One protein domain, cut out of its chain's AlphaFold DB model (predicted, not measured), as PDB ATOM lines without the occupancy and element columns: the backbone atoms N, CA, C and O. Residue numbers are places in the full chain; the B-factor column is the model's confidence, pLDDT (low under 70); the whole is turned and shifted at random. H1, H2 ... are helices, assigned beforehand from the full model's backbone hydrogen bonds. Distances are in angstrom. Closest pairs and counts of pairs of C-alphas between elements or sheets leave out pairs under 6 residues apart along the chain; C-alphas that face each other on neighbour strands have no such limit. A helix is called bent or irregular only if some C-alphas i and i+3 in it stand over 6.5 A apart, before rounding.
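AT A GLANCE: This is residues 2 to 91 of the 162 residues of the protein "DUF3402 domain-containing protein" of Echinostoma caproni (UniProt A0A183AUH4). The longest helix, H3, forms a hairpin with H2 side by side; H5 crosses H3, and H1 stands across the far end of H3 at residues 43 and 44. H6 packs on H1 at one end of the longest axis, while the turn at residues 27 to 32 sticks out at the other end, and H4 makes a corner with H5. The printed part has 90 residues with six named helices, H1 to H6 in order along the chain, and no named strand: all helix, with 54 residues in named elements and a long unnamed stretch, residues 67 to 84, between H5 and H6. It is compact, with a radius of gyration of the C-alphas of 12.8 A, and elongated, spanning 38 by 24 by 23 A.

IN THESE COORDINATES: H1 holds residues 7 to 15, starting at C-alpha 7 at (-44.320, -59.296, 30.391), and is 12.2 A long from first to last C-alpha. H2 holds residues 19 to 25 and is 9.7 A long. H3, residues 31 to 44, begins at C-alpha 31 at (-42.710, -34.867, 22.819) and is 20.1 A long. H4, residues 49 to 55, measures 10.7 A, and H5, residues 57 to 66, measures 14.0 A. H6, residues 85 to 91, is 11.2 A long and ends at C-alpha 91 at (-37.602, -67.253, 28.610); it is irregular, with C-alphas 87 and 90 lying 7.5 A apart.

HOW THE PARTS SIT: H3 is the hub and touches three helices. H2 and H3 form a helical hairpin, at a shallow tilt of 6 degrees, opposite ways; their closest C-alphas, of Leu 22 and Val 37, are 6.1 A apart. H5 touches H3 at a steep tilt of 63 degrees, with the C-alphas of Leu 38 and Ile 63 closest at 5.8 A. H1 touches H3 at residues 43 to 44 alone, about perpendicular at 85 degrees; Thr 10 and Gln 44 have the closest C-alphas, 6.2 A apart. H6 touches H1 at a steep tilt of 42 degrees, opposite ways, with the C-alphas of Ser 8 and Phe 88 closest at 5.4 A. H4 touches no helix; it is close to H5 but not clearly touching, the closest C-alphas, of Arg 53 and Met 60, being 6.8 A apart. In H1, H2, H3 and H5 every O i to N i+4 pair is within hydrogen-bond range; H4 has 2 of 3, and H6 has 0 of 3, with 2 of its 4 O i to N i+3 pairs within range.

THE WHOLE: The two C-alphas farthest apart, of Arg 29 and Val 90, are 38.5 A apart. The printed part has no cut. The link from H5 to H6 is long, with 18 residues; the other links are tight. The mean pLDDT of the printed part is 88.0, and residues 2 to 3, 81 to 83 and 85 are under 70.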
ATOM      1  N   LEU A   2     -39.846 -52.644  21.868       60.91
ATOM      2  CA  LEU A   2     -39.250 -53.915  22.316       60.91
ATOM      3  C   LEU A   2     -39.974 -54.605  23.491       60.91
ATOM      4  O   LEU A   2     -39.849 -55.811  23.649       60.91
ATOM      5  N   THR A   3     -40.746 -53.870  24.292       69.25
ATOM      6  CA  THR A   3     -41.432 -54.376  25.496       69.25
ATOM      7  C   THR A   3     -42.945 -54.561  25.332       69.25
ATOM      8  O   THR A   3     -43.624 -55.002  26.256       69.25
ATOM      9  N   LYS A   4     -43.514 -54.227  24.166       74.25
ATOM     10  CA  LYS A   4     -44.967 -54.271  23.946       74.25
ATOM     11  C   LYS A   4     -45.467 -55.722  24.014       74.25
ATOM     12  O   LYS A   4     -45.032 -56.539  23.210       74.25
ATOM     13  N   TRP A   5     -46.394 -56.007  24.933       70.12
ATOM     14  CA  TRP A   5     -46.957 -57.349  25.185       70.12
ATOM     15  C   TRP A   5     -45.935 -58.410  25.620       70.12
ATOM     16  O   TRP A   5     -46.190 -59.604  25.506       70.12
ATOM     17  N   LYS A   6     -44.769 -57.986  26.117       82.00
ATOM     18  CA  LYS A   6     -43.733 -58.884  26.633       82.00
ATOM     19  C   LYS A   6     -43.576 -58.628  28.129       82.00
ATOM     20  O   LYS A   6     -42.863 -57.708  28.538       82.00
ATOM     21  N   HIS A   7     -44.297 -59.414  28.930       83.06
ATOM     22  CA  HIS A   7     -44.320 -59.296  30.391       83.06
ATOM     23  C   HIS A   7     -42.918 -59.481  30.984       83.06
ATOM     24  O   HIS A   7     -42.481 -58.626  31.744       83.06
ATOM     25  N   SER A   8     -42.175 -60.480  30.514       82.31
ATOM     26  CA  SER A   8     -40.793 -60.822  30.891       82.31
ATOM     27  C   SER A   8     -39.848 -59.620  30.775       82.31
ATOM     28  O   SER A   8     -39.223 -59.187  31.741       82.31
ATOM     29  N   ARG A   9     -39.866 -58.946  29.620       85.19
ATOM     30  CA  ARG A   9     -39.041 -57.752  29.365       85.19
ATOM     31  C   ARG A   9     -39.463 -56.545  30.197       85.19
ATOM     32  O   ARG A   9     -38.632 -55.719  30.563       85.19
ATOM     33  N   THR A  10     -40.760 -56.408  30.468       88.25
ATOM     34  CA  THR A  10     -41.276 -55.341  31.337       88.25
ATOM     35  C   THR A  10     -40.874 -55.591  32.787       88.25
ATOM     36  O   THR A  10     -40.437 -54.659  33.459       88.25
ATOM     37  N   MET A  11     -40.940 -56.845  33.238       86.06
ATOM     38  CA  MET A  11     -40.469 -57.278  34.547       86.06
ATOM     39  C   MET A  11     -38.975 -57.007  34.708       86.06
ATOM     40  O   MET A  11     -38.559 -56.414  35.695       86.06
ATOM     41  N   LEU A  12     -38.165 -57.326  33.700       85.38
ATOM     42  CA  LEU A  12     -36.728 -57.061  33.732       85.38
ATOM     43  C   LEU A  12     -36.416 -55.568  33.960       85.38
ATOM     44  O   LEU A  12     -35.545 -55.215  34.753       85.38
ATOM     45  N   LEU A  13     -37.181 -54.671  33.328       88.31
ATOM     46  CA  LEU A  13     -37.064 -53.226  33.555       88.31
ATOM     47  C   LEU A  13     -37.432 -52.806  34.989       88.31
ATOM     48  O   LEU A  13     -36.867 -51.832  35.499       88.31
ATOM     49  N   VAL A  14     -38.378 -53.499  35.625       88.50
ATOM     50  CA  VAL A  14     -38.754 -53.283  37.031       88.50
ATOM     51  C   VAL A  14     -37.628 -53.759  37.950       88.50
ATOM     52  O   VAL A  14     -37.198 -53.000  38.820       88.50
ATOM     53  N   VAL A  15     -37.088 -54.954  37.698       85.56
ATOM     54  CA  VAL A  15     -35.982 -55.571  38.452       85.56
ATOM     55  C   VAL A  15     -34.728 -54.706  38.427       85.56
ATOM     56  O   VAL A  15     -34.145 -54.428  39.473       85.56
ATOM     57  N   PHE A  16     -34.362 -54.181  37.257       88.88
ATOM     58  CA  PHE A  16     -33.233 -53.258  37.118       88.88
ATOM     59  C   PHE A  16     -33.513 -51.841  37.628       88.88
ATOM     60  O   PHE A  16     -32.696 -50.943  37.426       88.88
ATOM     61  N   LYS A  17     -34.657 -51.606  38.285       91.12
ATOM     62  CA  LYS A  17     -35.045 -50.301  38.830       91.12
ATOM     63  C   LYS A  17     -34.929 -49.203  37.769       91.12
ATOM     64  O   LYS A  17     -34.351 -48.154  38.026       91.12
ATOM     65  N   SER A  18     -35.473 -49.423  36.568       93.50
ATOM     66  CA  SER A  18     -35.364 -48.459  35.455       93.50
ATOM     67  C   SER A  18     -36.203 -47.186  35.649       93.50
ATOM     68  O   SER A  18     -35.892 -46.135  35.081       93.50
ATOM     69  N   ALA A  19     -37.247 -47.234  36.483       94.06
ATOM     70  CA  ALA A  19     -38.178 -46.123  36.684       94.06
ATOM     71  C   ALA A  19     -37.524 -44.773  37.065       94.06
ATOM     72  O   ALA A  19     -37.924 -43.760  36.497       94.06
ATOM     73  N   PRO A  20     -36.526 -44.673  37.968       95.56
ATOM     74  CA  PRO A  20     -35.833 -43.417  38.258       95.56
ATOM     75  C   PRO A  20     -35.158 -42.795  37.031       95.56
ATOM     76  O   PRO A  20     -35.218 -41.578  36.873       95.56
ATOM     77  N   ILE A  21     -34.563 -43.605  36.149       96.88
ATOM     78  CA  ILE A  21     -33.939 -43.121  34.908       96.88
ATOM     79  C   ILE A  21     -35.025 -42.567  33.989       96.88
ATOM     80  O   ILE A  21     -34.955 -41.405  33.598       96.88
ATOM     81  N   LEU A  22     -36.082 -43.347  33.752       96.62
ATOM     82  CA  LEU A  22     -37.229 -42.935  32.938       96.62
ATOM     83  C   LEU A  22     -37.864 -41.634  33.454       96.62
ATOM     84  O   LEU A  22     -38.165 -40.731  32.676       96.62
ATOM     85  N   LYS A  23     -37.997 -41.478  34.776       96.31
ATOM     86  CA  LYS A  23     -38.486 -40.239  35.396       96.31
ATOM     87  C   LYS A  23     -37.595 -39.035  35.102       96.31
ATOM     88  O   LYS A  23     -38.115 -37.948  34.863       96.31
ATOM     89  N   ARG A  24     -36.268 -39.202  35.099       97.00
ATOM     90  CA  ARG A  24     -35.342 -38.129  34.695       97.00
ATOM     91  C   ARG A  24     -35.490 -37.814  33.210       97.00
ATOM     92  O   ARG A  24     -35.538 -36.643  32.855       97.00
ATOM     93  N   THR A  25     -35.645 -38.834  32.366       97.00
ATOM     94  CA  THR A  25     -35.839 -38.674  30.919       97.00
ATOM     95  C   THR A  25     -37.080 -37.846  30.574       97.00
ATOM     96  O   THR A  25     -37.051 -37.091  29.607       97.00
ATOM     97  N   LEU A  26     -38.143 -37.890  31.389       96.56
ATOM     98  CA  LEU A  26     -39.329 -37.041  31.191       96.56
ATOM     99  C   LEU A  26     -39.034 -35.531  31.238       96.56
ATOM    100  O   LEU A  26     -39.819 -34.751  30.702       96.56
ATOM    101  N   ARG A  27     -37.915 -35.103  31.839       95.12
ATOM    102  CA  ARG A  27     -37.506 -33.687  31.880       95.12
ATOM    103  C   ARG A  27     -37.045 -33.159  30.518       95.12
ATOM    104  O   ARG A  27     -37.042 -31.947  30.313       95.12
ATOM    105  N   VAL A  28     -36.676 -34.044  29.589       96.31
ATOM    106  CA  VAL A  28     -36.276 -33.670  28.228       96.31
ATOM    107  C   VAL A  28     -37.511 -33.210  27.452       96.31
ATOM    108  O   VAL A  28     -38.490 -33.948  27.339       96.31
ATOM    109  N   ARG A  29     -37.468 -31.993  26.896       93.69
ATOM    110  CA  ARG A  29     -38.578 -31.368  26.151       93.69
ATOM    111  C   ARG A  29     -38.687 -31.902  24.718       93.69
ATOM    112  O   ARG A  29     -38.646 -31.145  23.758       93.69
ATOM    113  N   HIS A  30     -38.827 -33.216  24.576       97.06
ATOM    114  CA  HIS A  30     -39.037 -33.870  23.287       97.06
ATOM    115  C   HIS A  30     -40.298 -34.737  23.346       97.06
ATOM    116  O   HIS A  30     -40.318 -35.782  24.002       97.06
ATOM    117  N   ALA A  31     -41.365 -34.301  22.670       95.56
ATOM    118  CA  ALA A  31     -42.710 -34.867  22.819       95.56
ATOM    119  C   ALA A  31     -42.768 -36.377  22.531       95.56
ATOM    120  O   ALA A  31     -43.344 -37.141  23.307       95.56
ATOM    121  N   MET A  32     -42.111 -36.824  21.457       96.12
ATOM    122  CA  MET A  32     -42.021 -38.246  21.107       96.12
ATOM    123  C   MET A  32     -41.302 -39.054  22.188       96.12
ATOM    124  O   MET A  32     -41.788 -40.106  22.601       96.12
ATOM    125  N   MET A  33     -40.181 -38.544  22.703       96.12
ATOM    126  CA  MET A  33     -39.412 -39.223  23.748       96.12
ATOM    127  C   MET A  33     -40.252 -39.368  25.017       96.12
ATOM    128  O   MET A  33     -40.393 -40.473  25.538       96.12
ATOM    129  N   GLN A  34     -40.876 -38.277  25.465       97.44
ATOM    130  CA  GLN A  34     -41.763 -38.282  26.625       97.44
ATOM    131  C   GLN A  34     -42.907 -39.284  26.451       97.44
ATOM    132  O   GLN A  34     -43.180 -40.055  27.368       97.44
ATOM    133  N   LEU A  35     -43.537 -39.342  25.274       97.00
ATOM    134  CA  LEU A  35     -44.603 -40.303  24.992       97.00
ATOM    135  C   LEU A  35     -44.125 -41.756  25.134       97.00
ATOM    136  O   LEU A  35     -44.813 -42.572  25.750       97.00
ATOM    137  N   TYR A  36     -42.960 -42.104  24.582       96.50
ATOM    138  CA  TYR A  36     -42.420 -43.463  24.704       96.50
ATOM    139  C   TYR A  36     -41.991 -43.795  26.135       96.50
ATOM    140  O   TYR A  36     -42.233 -44.909  26.596       96.50
ATOM    141  N   VAL A  37     -41.443 -42.830  26.870       96.69
ATOM    142  CA  VAL A  37     -41.126 -42.993  28.294       96.69
ATOM    143  C   VAL A  37     -42.398 -43.221  29.117       96.69
ATOM    144  O   VAL A  37     -42.434 -44.136  29.937       96.69
ATOM    145  N   LEU A  38     -43.475 -42.472  28.857       96.94
ATOM    146  CA  LEU A  38     -44.773 -42.684  29.508       96.94
ATOM    147  C   LEU A  38     -45.362 -44.062  29.174       96.94
ATOM    148  O   LEU A  38     -45.917 -44.706  30.059       96.94
ATOM    149  N   LYS A  39     -45.193 -44.564  27.942       95.69
ATOM    150  CA  LYS A  39     -45.582 -45.943  27.583       95.69
ATOM    151  C   LYS A  39     -44.801 -46.991  28.383       95.69
ATOM    152  O   LYS A  39     -45.398 -47.973  28.814       95.69
ATOM    153  N   LEU A  40     -43.500 -46.793  28.603       94.75
ATOM    154  CA  LEU A  40     -42.698 -47.695  29.440       94.75
ATOM    155  C   LEU A  40     -43.152 -47.660  30.902       94.75
ATOM    156  O   LEU A  40     -43.360 -48.713  31.495       94.75
ATOM    157  N   LEU A  41     -43.357 -46.466  31.462       94.88
ATOM    158  CA  LEU A  41     -43.827 -46.303  32.840       94.88
ATOM    159  C   LEU A  41     -45.235 -46.883  33.041       94.88
ATOM    160  O   LEU A  41     -45.486 -47.501  34.073       94.88
ATOM    161  N   LYS A  42     -46.117 -46.761  32.038       93.94
ATOM    162  CA  LYS A  42     -47.441 -47.400  32.012       93.94
ATOM    163  C   LYS A  42     -47.346 -48.921  32.124       93.94
ATOM    164  O   LYS A  42     -48.059 -49.517  32.914       93.94
ATOM    165  N   LEU A  43     -46.464 -49.552  31.350       91.62
ATOM    166  CA  LEU A  43     -46.296 -51.010  31.393       91.62
ATOM    167  C   LEU A  43     -45.738 -51.489  32.743       91.62
ATOM    168  O   LEU A  43     -46.097 -52.567  33.205       91.62
ATOM    169  N   GLN A  44     -44.886 -50.687  33.387       90.69
ATOM    170  CA  GLN A  44     -44.262 -51.040  34.665       90.69
ATOM    171  C   GLN A  44     -45.162 -50.793  35.890       90.69
ATOM    172  O   GLN A  44     -44.993 -51.451  36.914       90.69
ATOM    173  N   SER A  45     -46.122 -49.862  35.823       91.25
ATOM    174  CA  SER A  45     -46.889 -49.406  36.999       91.25
ATOM    175  C   SER A  45     -47.709 -50.488  37.700       91.25
ATOM    176  O   SER A  45     -48.013 -50.332  38.887       91.25
ATOM    177  N   ARG A  46     -48.068 -51.563  36.986       88.38
ATOM    178  CA  ARG A  46     -48.779 -52.719  37.552       88.38
ATOM    179  C   ARG A  46     -47.936 -53.494  38.572       88.38
ATOM    180  O   ARG A  46     -48.491 -54.125  39.461       88.38
ATOM    181  N   TYR A  47     -46.609 -53.388  38.476       87.88
ATOM    182  CA  TYR A  47     -45.652 -54.089  39.338       87.88
ATOM    183  C   TYR A  47     -45.180 -53.243  40.531       87.88
ATOM    184  O   TYR A  47     -44.684 -53.776  41.514       87.88
ATOM    185  N   PHE A  48     -45.342 -51.914  40.488       88.38
ATOM    186  CA  PHE A  48     -44.905 -51.031  41.583       88.38
ATOM    187  C   PHE A  48     -45.918 -50.895  42.732       88.38
ATOM    188  O   PHE A  48     -45.610 -50.296  43.765       88.38
ATOM    189  N   GLY A  49     -47.134 -51.413  42.550       87.44
ATOM    190  CA  GLY A  49     -48.194 -51.381  43.554       87.44
ATOM    191  C   GLY A  49     -48.801 -49.995  43.816       87.44
ATOM    192  O   GLY A  49     -48.451 -48.975  43.210       87.44
ATOM    193  N   ARG A  50     -49.763 -49.958  44.747       88.62
ATOM    194  CA  ARG A  50     -50.596 -48.772  45.029       88.62
ATOM    195  C   ARG A  50     -49.801 -47.583  45.576       88.62
ATOM    196  O   ARG A  50     -50.016 -46.454  45.135       88.62
ATOM    197  N   GLN A  51     -48.870 -47.826  46.501       89.31
ATOM    198  CA  GLN A  51     -48.115 -46.757  47.166       89.31
ATOM    199  C   GLN A  51     -47.254 -45.961  46.179       89.31
ATOM    200  O   GLN A  51     -47.192 -44.732  46.245       89.31
ATOM    201  N   TRP A  52     -46.635 -46.640  45.210       91.25
ATOM    202  CA  TRP A  52     -45.855 -45.963  44.181       91.25
ATOM    203  C   TRP A  52     -46.733 -45.057  43.316       91.25
ATOM    204  O   TRP A  52     -46.352 -43.919  43.053       91.25
ATOM    205  N   ARG A  53     -47.929 -45.510  42.918       92.62
ATOM    206  CA  ARG A  53     -48.856 -44.700  42.109       92.62
ATOM    207  C   ARG A  53     -49.278 -43.428  42.846       92.62
ATOM    208  O   ARG A  53     -49.205 -42.352  42.257       92.62
ATOM    209  N   LYS A  54     -49.583 -43.530  44.146       92.94
ATOM    210  CA  LYS A  54     -49.887 -42.377  45.017       92.94
ATOM    211  C   LYS A  54     -48.743 -41.354  45.054       92.94
ATOM    212  O   LYS A  54     -48.982 -40.156  44.973       92.94
ATOM    213  N   ASN A  55     -47.497 -41.818  45.101       95.25
ATOM    214  CA  ASN A  55     -46.322 -40.938  45.120       95.25
ATOM    215  C   ASN A  55     -45.932 -40.389  43.735       95.25
ATOM    216  O   ASN A  55     -45.095 -39.496  43.640       95.25
ATOM    217  N   ASN A  56     -46.506 -40.919  42.650       95.69
ATOM    218  CA  ASN A  56     -46.169 -40.555  41.270       95.69
ATOM    219  C   ASN A  56     -47.417 -40.088  40.491       95.69
ATOM    220  O   ASN A  56     -47.528 -40.316  39.286       95.69
ATOM    221  N   MET A  57     -48.354 -39.406  41.158       96.00
ATOM    222  CA  MET A  57     -49.634 -38.987  40.567       96.00
ATOM    223  C   MET A  57     -49.503 -38.095  39.331       96.00
ATOM    224  O   MET A  57     -50.319 -38.197  38.416       96.00
ATOM    225  N   SER A  58     -48.468 -37.258  39.249       96.62
ATOM    226  CA  SER A  58     -48.194 -36.455  38.050       96.62
ATOM    227  C   SER A  58     -47.888 -37.332  36.831       96.62
ATOM    228  O   SER A  58     -48.375 -37.065  35.735       96.62
ATOM    229  N   ILE A  59     -47.148 -38.428  37.026       96.62
ATOM    230  CA  ILE A  59     -46.861 -39.423  35.986       96.62
ATOM    231  C   ILE A  59     -48.130 -40.192  35.637       96.62
ATOM    232  O   ILE A  59     -48.429 -40.344  34.456       96.62
ATOM    233  N   MET A  60     -48.898 -40.629  36.642       96.19
ATOM    234  CA  MET A  60     -50.182 -41.303  36.419       96.19
ATOM    235  C   MET A  60     -51.104 -40.437  35.556       96.19
ATOM    236  O   MET A  60     -51.612 -40.902  34.539       96.19
ATOM    237  N   SER A  61     -51.239 -39.156  35.899       96.94
ATOM    238  CA  SER A  61     -52.052 -38.186  35.158       96.94
ATOM    239  C   SER A  61     -51.543 -37.986  33.730       96.94
ATOM    240  O   SER A  61     -52.326 -38.012  32.783       96.94
ATOM    241  N   ALA A  62     -50.225 -37.867  33.544       97.25
ATOM    242  CA  ALA A  62     -49.626 -37.748  32.216       97.25
ATOM    243  C   ALA A  62     -49.858 -38.999  31.352       97.25
ATOM    244  O   ALA A  62     -50.097 -38.874  30.150       97.25
ATOM    245  N   ILE A  63     -49.821 -40.201  31.942       96.75
ATOM    246  CA  ILE A  63     -50.175 -41.446  31.248       96.75
ATOM    247  C   ILE A  63     -51.652 -41.418  30.847       96.75
ATOM    248  O   ILE A  63     -51.961 -41.709  29.692       96.75
ATOM    249  N   TYR A  64     -52.548 -41.022  31.759       95.75
ATOM    250  CA  TYR A  64     -53.980 -40.905  31.476       95.75
ATOM    251  C   TYR A  64     -54.282 -39.951  30.317       95.75
ATOM    252  O   TYR A  64     -55.104 -40.280  29.466       95.75
ATOM    253  N   GLN A  65     -53.590 -38.815  30.250       96.62
ATOM    254  CA  GLN A  65     -53.811 -37.795  29.223       96.62
ATOM    255  C   GLN A  65     -53.178 -38.141  27.869       96.62
ATOM    256  O   GLN A  65     -53.748 -37.828  26.829       96.62
ATOM    257  N   LYS A  66     -51.977 -38.738  27.859       96.50
ATOM    258  CA  LYS A  66     -51.139 -38.820  26.644       96.50
ATOM    259  C   LYS A  66     -51.013 -40.221  26.051       96.50
ATOM    260  O   LYS A  66     -50.622 -40.355  24.891       96.50
ATOM    261  N   VAL A  67     -51.280 -41.278  26.817       95.94
ATOM    262  CA  VAL A  67     -51.117 -42.663  26.354       95.94
ATOM    263  C   VAL A  67     -52.485 -43.286  26.095       95.94
ATOM    264  O   VAL A  67     -53.371 -43.230  26.937       95.94
ATOM    265  N   ARG A  68     -52.649 -43.937  24.937       93.56
ATOM    266  CA  ARG A  68     -53.894 -44.629  24.571       93.56
ATOM    267  C   ARG A  68     -54.264 -45.712  25.596       93.56
ATOM    268  O   ARG A  68     -53.416 -46.539  25.950       93.56
ATOM    269  N   HIS A  69     -55.539 -45.750  25.979       92.00
ATOM    270  CA  HIS A  69     -56.131 -46.777  26.847       92.00
ATOM    271  C   HIS A  69     -56.867 -47.845  26.040       92.00
ATOM    272  O   HIS A  69     -57.295 -47.604  24.907       92.00
ATOM    273  N   ARG A  70     -56.982 -49.043  26.612       88.94
ATOM    274  CA  ARG A  70     -57.815 -50.136  26.094       88.94
ATOM    275  C   ARG A  70     -58.717 -50.621  27.224       88.94
ATOM    276  O   ARG A  70     -58.340 -50.512  28.382       88.94
ATOM    277  N   LEU A  71     -59.874 -51.175  26.878       84.75
ATOM    278  CA  LEU A  71     -60.824 -51.721  27.856       84.75
ATOM    279  C   LEU A  71     -60.206 -52.829  28.722       84.75
ATOM    280  O   LEU A  71     -60.521 -52.936  29.895       84.75
ATOM    281  N   THR A  72     -59.281 -53.607  28.163       83.50
ATOM    282  CA  THR A  72     -58.577 -54.698  28.854       83.50
ATOM    283  C   THR A  72     -57.290 -54.251  29.565       83.50
ATOM    284  O   THR A  72     -56.473 -55.086  29.949       83.50
ATOM    285  N   ASP A  73     -57.034 -52.944  29.659       84.44
ATOM    286  CA  ASP A  73     -55.762 -52.390  30.128       84.44
ATOM    287  C   ASP A  73     -55.789 -52.121  31.632       84.44
ATOM    288  O   ASP A  73     -56.102 -51.017  32.076       84.44
ATOM    289  N   ASP A  74     -55.427 -53.128  32.421       84.94
ATOM    290  CA  ASP A  74     -55.517 -53.053  33.882       84.94
ATOM    291  C   ASP A  74     -54.255 -52.472  34.559       84.94
ATOM    292  O   ASP A  74     -53.954 -52.720  35.723       84.94
ATOM    293  N   TRP A  75     -53.469 -51.679  33.823       87.94
ATOM    294  CA  TRP A  75     -52.164 -51.149  34.256       87.94
ATOM    295  C   TRP A  75     -52.202 -50.311  35.553       87.94
ATOM    296  O   TRP A  75     -51.201 -50.226  36.274       87.94
ATOM    297  N   ALA A  76     -53.336 -49.659  35.837       85.81
ATOM    298  CA  ALA A  76     -53.513 -48.767  36.984       85.81
ATOM    299  C   ALA A  76     -54.040 -49.479  38.242       85.81
ATOM    300  O   ALA A  76     -53.822 -48.978  39.352       85.81
ATOM    301  N   TYR A  77     -54.701 -50.630  38.090       81.44
ATOM    302  CA  TYR A  77     -55.314 -51.366  39.201       81.44
ATOM    303  C   TYR A  77     -54.640 -52.711  39.473       81.44
ATOM    304  O   TYR A  77     -54.631 -53.138  40.633       81.44
ATOM    305  N   GLY A  78     -53.974 -53.291  38.469       75.25
ATOM    306  CA  GLY A  78     -53.113 -54.458  38.603       75.25
ATOM    307  C   GLY A  78     -52.099 -54.283  39.734       75.25
ATOM    308  O   GLY A  78     -51.443 -53.239  39.863       75.25
ATOM    309  N   ASN A  79     -52.023 -55.297  40.592       72.00
ATOM    310  CA  ASN A  79     -51.069 -55.390  41.694       72.00
ATOM    311  C   ASN A  79     -50.356 -56.736  41.602       72.00
ATOM    312  O   ASN A  79     -50.466 -57.560  42.500       72.00
ATOM    313  N   ASP A  80     -49.610 -56.934  40.518       72.50
ATOM    314  CA  ASP A  80     -48.747 -58.108  40.357       72.50
ATOM    315  C   ASP A  80     -47.436 -57.882  41.123       72.50
ATOM    316  O   ASP A  80     -46.346 -57.899  40.555       72.50
ATOM    317  N   VAL A  81     -47.552 -57.563  42.413       63.00
ATOM    318  CA  VAL A  81     -46.402 -57.279  43.285       63.00
ATOM    319  C   VAL A  81     -45.592 -58.559  43.526       63.00
ATOM    320  O   VAL A  81     -44.379 -58.490  43.694       63.00
ATOM    321  N   ASP A  82     -46.251 -59.717  43.424       64.56
ATOM    322  CA  ASP A  82     -45.663 -61.049  43.596       64.56
ATOM    323  C   ASP A  82     -45.129 -61.651  42.291       64.56
ATOM    324  O   ASP A  82     -44.814 -62.835  42.236       64.56
ATOM    325  N   ALA A  83     -45.051 -60.881  41.202       67.56
ATOM    326  CA  ALA A  83     -44.459 -61.384  39.972       67.56
ATOM    327  C   ALA A  83     -42.932 -61.444  40.139       67.56
ATOM    328  O   ALA A  83     -42.242 -60.425  40.229       67.56
ATOM    329  N   LEU A  84     -42.412 -62.667  40.236       71.81
ATOM    330  CA  LEU A  84     -41.052 -62.911  40.690       71.81
ATOM    331  C   LEU A  84     -40.057 -62.866  39.518       71.81
ATOM    332  O   LEU A  84     -40.305 -63.484  38.480       71.81
ATOM    333  N   PRO A  85     -38.885 -62.221  39.671       68.44
ATOM    334  CA  PRO A  85     -37.886 -62.095  38.602       68.44
ATOM    335  C   PRO A  85     -37.441 -63.432  37.995       68.44
ATOM    336  O   PRO A  85     -37.140 -63.516  36.807       68.44
ATOM    337  N   TRP A  86     -37.402 -64.485  38.814       72.94
ATOM    338  CA  TRP A  86     -36.965 -65.823  38.415       72.94
ATOM    339  C   TRP A  86     -37.965 -66.575  37.535       72.94
ATOM    340  O   TRP A  86     -37.546 -67.448  36.782       72.94
ATOM    341  N   GLN A  87     -39.249 -66.202  37.540       75.12
ATOM    342  CA  GLN A  87     -40.264 -66.827  36.676       75.12
ATOM    343  C   GLN A  87     -39.988 -66.606  35.182       75.12
ATOM    344  O   GLN A  87     -40.465 -67.365  34.346       75.12
ATOM    345  N   PHE A  88     -39.183 -65.597  34.845       73.81
ATOM    346  CA  PHE A  88     -38.875 -65.215  33.469       73.81
ATOM    347  C   PHE A  88     -37.447 -65.580  33.036       73.81
ATOM    348  O   PHE A  88     -37.065 -65.302  31.903       73.81
ATOM    349  N   GLN A  89     -36.644 -66.201  33.910       76.81
ATOM    350  CA  GLN A  89     -35.235 -66.505  33.618       76.81
ATOM    351  C   GLN A  89     -35.064 -67.460  32.440       76.81
ATOM    352  O   GLN A  89     -34.170 -67.252  31.625       76.81
ATOM    353  N   VAL A  90     -35.924 -68.477  32.333       80.94
ATOM    354  CA  VAL A  90     -35.866 -69.450  31.235       80.94
ATOM    355  C   VAL A  90     -36.155 -68.761  29.904       80.94
ATOM    356  O   VAL A  90     -35.362 -68.873  28.976       80.94
ATOM    357  N   GLU A  91     -37.239 -67.985  29.828       79.25
ATOM    358  CA  GLU A  91     -37.602 -67.253  28.610       79.25
ATOM    359  C   GLU A  91     -36.517 -66.255  28.190       79.25
ATOM    360  O   GLU A  91     -36.176 -66.184  27.011       79.25
TER     361      GLU A  91